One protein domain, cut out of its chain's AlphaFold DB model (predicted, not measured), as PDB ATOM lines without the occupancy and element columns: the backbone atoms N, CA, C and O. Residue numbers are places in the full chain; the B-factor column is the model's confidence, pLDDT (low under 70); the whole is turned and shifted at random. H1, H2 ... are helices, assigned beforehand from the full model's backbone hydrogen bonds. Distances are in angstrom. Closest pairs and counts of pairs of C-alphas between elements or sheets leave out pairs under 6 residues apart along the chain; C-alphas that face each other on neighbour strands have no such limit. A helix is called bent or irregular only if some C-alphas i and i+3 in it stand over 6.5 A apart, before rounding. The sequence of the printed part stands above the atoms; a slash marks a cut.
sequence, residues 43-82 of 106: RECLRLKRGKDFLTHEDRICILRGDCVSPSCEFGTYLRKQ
ATOM      1  N   ARG A  43     -31.036 -19.706   7.173       88.81
ATOM      2  CA  ARG A  43     -31.112 -20.533   5.949       88.81
ATOM      3  C   ARG A  43     -31.708 -21.920   6.201       88.81
ATOM      4  O   ARG A  43     -32.542 -22.356   5.414       88.81
ATOM      5  N   GLU A  44     -31.329 -22.579   7.294       89.62
ATOM      6  CA  GLU A  44     -31.835 -23.914   7.642       89.62
ATOM      7  C   GLU A  44     -33.338 -23.895   7.966       89.62
ATOM      8  O   GLU A  44     -34.096 -24.703   7.426       89.62
ATOM      9  N   CYS A  45     -33.813 -22.898   8.724       91.19
ATOM     10  CA  CYS A  45     -35.248 -22.710   8.963       91.19
ATOM     11  C   CYS A  45     -36.012 -22.504   7.650       91.19
ATOM     12  O   CYS A  45     -37.026 -23.155   7.402       91.19
ATOM     13  N   LEU A  46     -35.497 -21.652   6.754       92.12
ATOM     14  CA  LEU A  46     -36.122 -21.398   5.454       92.12
ATOM     15  C   LEU A  46     -36.178 -22.655   4.573       92.12
ATOM     16  O   LEU A  46     -37.151 -22.851   3.843       92.12
ATOM     17  N   ARG A  47     -35.163 -23.527   4.632       93.12
ATOM     18  CA  ARG A  47     -35.176 -24.807   3.908       93.12
ATOM     19  C   ARG A  47     -36.253 -25.746   4.451       93.12
ATOM     20  O   ARG A  47     -37.005 -26.311   3.652       93.12
ATOM     21  N   LEU A  48     -36.385 -25.853   5.774       93.56
ATOM     22  CA  LEU A  48     -37.440 -26.635   6.427       93.56
ATOM     23  C   LEU A  48     -38.834 -26.085   6.118       93.56
ATOM     24  O   LEU A  48     -39.697 -26.839   5.675       93.56
ATOM     25  N   LYS A  49     -39.035 -24.769   6.249       92.38
ATOM     26  CA  LYS A  49     -40.295 -24.065   5.953       92.38
ATOM     27  C   LYS A  49     -40.783 -24.289   4.515       92.38
ATOM     28  O   LYS A  49     -41.987 -24.351   4.268       92.38
ATOM     29  N   ARG A  50     -39.851 -24.455   3.571       92.88
ATOM     30  CA  ARG A  50     -40.104 -24.727   2.142       92.88
ATOM     31  C   ARG A  50     -40.181 -26.213   1.785       92.88
ATOM     32  O   ARG A  50     -40.258 -26.544   0.601       92.88
ATOM     33  N   GLY A  51     -40.081 -27.103   2.772       91.88
ATOM     34  CA  GLY A  51     -40.129 -28.550   2.557       91.88
ATOM     35  C   GLY A  51     -38.902 -29.134   1.860       91.88
ATOM     36  O   GLY A  51     -38.969 -30.248   1.333       91.88
ATOM     37  N   LYS A  52     -37.786 -28.391   1.804       92.62
ATOM     38  CA  LYS A  52     -36.541 -28.880   1.195       92.62
ATOM     39  C   LYS A  52     -35.895 -29.959   2.056       92.62
ATOM     40  O   LYS A  52     -35.453 -30.958   1.496       92.62
ATOM     41  N   ASP A  53     -35.955 -29.799   3.376       93.31
ATOM     42  CA  ASP A  53     -35.446 -30.764   4.351       93.31
ATOM     43  C   ASP A  53     -36.551 -31.300   5.268       93.31
ATOM     44  O   ASP A  53     -37.699 -30.844   5.245       93.31
ATOM     45  N   PHE A  54     -36.179 -32.286   6.079       93.38
ATOM     46  CA  PHE A  54     -37.031 -32.916   7.079       93.38
ATOM     47  C   PHE A  54     -36.723 -32.364   8.463       93.38
ATOM     48  O   PHE A  54     -35.571 -32.066   8.775       93.38
ATOM     49  N   LEU A  55     -37.747 -32.282   9.313       92.69
ATOM     50  CA  LEU A  55     -37.516 -32.006  10.725       92.69
ATOM     51  C   LEU A  55     -36.709 -33.138  11.358       92.69
ATOM     52  O   LEU A  55     -36.809 -34.307  10.960       92.69
ATOM     53  N   THR A  56     -35.946 -32.784  12.386       93.69
ATOM     54  CA  THR A  56     -35.202 -33.753  13.187       93.69
ATOM     55  C   THR A  56     -36.155 -34.788  13.794       93.69
ATOM     56  O   THR A  56     -37.367 -34.583  13.900       93.69
ATOM     57  N   HIS A  57     -35.635 -35.957  14.167       93.00
ATOM     58  CA  HIS A  57     -36.469 -36.979  14.798       93.00
ATOM     59  C   HIS A  57     -37.114 -36.478  16.101       93.00
ATOM     60  O   HIS A  57     -38.301 -36.708  16.319       93.00
ATOM     61  N   GLU A  58     -36.360 -35.725  16.901       93.56
ATOM     62  CA  GLU A  58     -36.822 -35.124  18.152       93.56
ATOM     63  C   GLU A  58     -37.957 -34.123  17.922       93.56
ATOM     64  O   GLU A  58     -39.002 -34.219  18.564       93.56
ATOM     65  N   ASP A  59     -37.806 -33.227  16.944       91.88
ATOM     66  CA  ASP A  59     -38.844 -32.254  16.588       91.88
ATOM     67  C   ASP A  59     -40.123 -32.946  16.100       91.88
ATOM     68  O   ASP A  59     -41.234 -32.560  16.473       91.88
ATOM     69  N   ARG A  60     -39.981 -34.012  15.300       93.25
ATOM     70  CA  ARG A  60     -41.122 -34.821  14.846       93.25
ATOM     71  C   ARG A  60     -41.854 -35.452  16.027       93.25
ATOM     72  O   ARG A  60     -43.078 -35.373  16.076       93.25
ATOM     73  N   ILE A  61     -41.132 -36.028  16.989       93.25
ATOM     74  CA  ILE A  61     -41.737 -36.577  18.212       93.25
ATOM     75  C   ILE A  61     -42.433 -35.475  19.015       93.25
ATOM     76  O   ILE A  61     -43.559 -35.682  19.462       93.25
ATOM     77  N   CYS A  62     -41.808 -34.305  19.157       91.44
ATOM     78  CA  CYS A  62     -42.373 -33.182  19.903       91.44
ATOM     79  C   CYS A  62     -43.729 -32.738  19.324       91.44
ATOM     80  O   CYS A  62     -44.705 -32.571  20.054       91.44
ATOM     81  N   ILE A  63     -43.830 -32.632  17.994       90.44
ATOM     82  CA  ILE A  63     -45.091 -32.317  17.302       90.44
ATOM     83  C   ILE A  63     -46.111 -33.458  17.438       90.44
ATOM     84  O   ILE A  63     -47.313 -33.213  17.585       90.44
ATOM     85  N   LEU A  64     -45.663 -34.716  17.361       89.75
ATOM     86  CA  LEU A  64     -46.542 -35.881  17.490       89.75
ATOM     87  C   LEU A  64     -47.175 -35.972  18.881       89.75
ATOM     88  O   LEU A  64     -48.361 -36.272  18.969       89.75
ATOM     89  N   ARG A  65     -46.410 -35.662  19.933       90.25
ATOM     90  CA  ARG A  65     -46.884 -35.621  21.324       90.25
ATOM     91  C   ARG A  65     -47.744 -34.398  21.642       90.25
ATOM     92  O   ARG A  65     -48.481 -34.425  22.617       90.25
ATOM     93  N   GLY A  66     -47.671 -33.353  20.815       87.00
ATOM     94  CA  GLY A  66     -48.324 -32.068  21.086       87.00
ATOM     95  C   GLY A  66     -47.531 -31.172  22.040       87.00
ATOM     96  O   GLY A  66     -48.053 -30.159  22.490       87.00
ATOM     97  N   ASP A  67     -46.271 -31.520  22.316       88.25
ATOM     98  CA  ASP A  67     -45.360 -30.730  23.146       88.25
ATOM     99  C   ASP A  67     -44.847 -29.487  22.399       88.25
ATOM    100  O   ASP A  67     -44.512 -28.486  23.027       88.25
ATOM    101  N   CYS A  68     -44.765 -29.557  21.063       87.88
ATOM    102  CA  CYS A  68     -44.353 -28.458  20.189       87.88
ATOM    103  C   CYS A  68     -45.471 -28.057  19.226       87.88
ATOM    104  O   CYS A  68     -46.188 -28.907  18.687       87.88
ATOM    105  N   VAL A  69     -45.541 -26.761  18.923       86.94
ATOM    106  CA  VAL A  69     -46.425 -26.230  17.880       86.94
ATOM    107  C   VAL A  69     -45.913 -26.666  16.504       86.94
ATOM    108  O   VAL A  69     -44.708 -26.664  16.238       86.94
ATOM    109  N   SER A  70     -46.828 -27.050  15.609       87.69
ATOM    110  CA  SER A  70     -46.465 -27.388  14.231       87.69
ATOM    111  C   SER A  70     -45.893 -26.169  13.501       87.69
ATOM    112  O   SER A  70     -46.464 -25.082  13.612       87.69
ATOM    113  N   PRO A  71     -44.818 -26.325  12.712       88.94
ATOM    114  CA  PRO A  71     -44.216 -25.198  12.015       88.94
ATOM    115  C   PRO A  71     -45.155 -24.624  10.951       88.94
ATOM    116  O   PRO A  71     -45.889 -25.356  10.283       88.94
ATOM    117  N   SER A  72     -45.073 -23.308  10.752       87.81
ATOM    118  CA  SER A  72     -45.747 -22.630   9.646       87.81
ATOM    119  C   SER A  72     -44.976 -22.869   8.346       87.81
ATOM    120  O   SER A  72     -43.839 -22.414   8.196       87.81
ATOM    121  N   CYS A  73     -45.575 -23.613   7.413       90.56
ATOM    122  CA  CYS A  73     -44.963 -23.964   6.134       90.56
ATOM    123  C   CYS A  73     -45.343 -22.962   5.030       90.56
ATOM    124  O   CYS A  73     -46.456 -22.448   4.992       90.56
ATOM    125  N   GLU A  74     -44.435 -22.711   4.083       90.94
ATOM    126  CA  GLU A  74     -44.659 -21.737   2.997       90.94
ATOM    127  C   GLU A  74     -45.675 -22.228   1.950       90.94
ATOM    128  O   GLU A  74     -46.391 -21.436   1.340       90.94
ATOM    129  N   PHE A  75     -45.745 -23.545   1.734       90.62
ATOM    130  CA  PHE A  75     -46.503 -24.144   0.631       90.62
ATOM    131  C   PHE A  75     -47.693 -25.007   1.074       90.62
ATOM    132  O   PHE A  75     -48.162 -25.827   0.292       90.62
ATOM    133  N   GLY A  76     -48.196 -24.835   2.300       88.88
ATOM    134  CA  GLY A  76     -49.366 -25.567   2.803       88.88
ATOM    135  C   GLY A  76     -49.263 -25.893   4.290       88.88
ATOM    136  O   GLY A  76     -48.579 -25.200   5.032       88.88
ATOM    137  N   THR A  77     -49.930 -26.955   4.732       89.94
ATOM    138  CA  THR A  77     -49.873 -27.430   6.124       89.94
ATOM    139  C   THR A  77     -48.740 -28.431   6.332       89.94
ATOM    140  O   THR A  77     -48.412 -29.201   5.430       89.94
ATOM    141  N   TYR A  78     -48.169 -28.465   7.539       90.62
ATOM    142  CA  TYR A  78     -47.138 -29.438   7.902       90.62
ATOM    143  C   TYR A  78     -47.615 -30.882   7.692       90.62
ATOM    144  O   TYR A  78     -48.658 -31.295   8.206       90.62
ATOM    145  N   LEU A  79     -46.824 -31.675   6.968       91.19
ATOM    146  CA  LEU A  79     -47.190 -33.040   6.632       91.19
ATOM    147  C   LEU A  79     -46.687 -34.012   7.702       91.19
ATOM    148  O   LEU A  79     -45.572 -34.535   7.630       91.19
ATOM    149  N   ARG A  80     -47.535 -34.290   8.699       89.25
ATOM    150  CA  ARG A  80     -47.202 -35.158   9.847       89.25
ATOM    151  C   ARG A  80     -46.658 -36.533   9.446       89.25
ATOM    152  O   ARG A  80     -45.733 -37.018  10.084       89.25
ATOM    153  N   LYS A  81     -47.195 -37.138   8.379       88.25
ATOM    154  CA  LYS A  81     -46.773 -38.468   7.902       88.25
ATOM    155  C   LYS A  81     -45.347 -38.470   7.347       88.25
ATOM    156  O   LYS A  81     -44.588 -39.382   7.651       88.25
ATOM    157  N   GLN A  82     -44.974 -37.464   6.551       89.81
ATOM    158  CA  GLN A  82     -43.613 -37.375   6.007       89.81
ATOM    159  C   GLN A  82     -42.636 -36.687   6.968       89.81
ATOM    160  O   GLN A  82     -41.427 -36.835   6.825       89.81
TER     161      GLN A  82
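AT A GLANCE: This is residues 43 to 82 of the 106 residues of an uncharacterized protein of Blattella germanica (UniProt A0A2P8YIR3). Two short helices, H1 and H2, sit toward opposite ends of a small fold and are joined by a stretch of loop. After H2, the long unnamed stretch of residues 66 to 82 runs back toward the end of H1, turns round near residues 74 to 77 and folds back again to residue 82. The printed part has 40 residues with two named helices, H1 then H2, and no named strand; the class is all helix, though under half of the residues, 16 of 40, are in named elements. The whole is compact, with a radius of gyration of the C-alphas of 9.6 A, and rounded, spanning 25 by 18 by 16 A.

HOW THE PARTS SIT: H1, residues 43 to 49, and H2, residues 57 to 65, are apart: no C-alpha of the one is within 8 A of the other. The link between them has 7 residues and is short, not tight. In both helices every O i to N i+4 pair is within hydrogen-bond range, and neither is bent.

IN THESE COORDINATES: H1 begins at C-alpha 43, at (-31.112, -20.533, 5.949), and ends at C-alpha 49, at (-40.295, -24.065, 5.953), 9.8 A from first to last C-alpha. H2, the longest helix with 9 residues, measures 12.4 A and ends at C-alpha 65, at (-46.884, -35.621, 21.324). The C-alphas of residues 66 to 82 lie 5 to 13 A from the mean of all C-alphas.

THE WHOLE: The C-alphas of Arg 43 and Arg 65 are the two farthest apart, at 26.7 A. The first and last printed C-alphas, those of Arg 43 and Gln 82, are 21.0 A apart. The printed part has no cut. The mean pLDDT of the printed part is 90.8, and no printed residue is under 70.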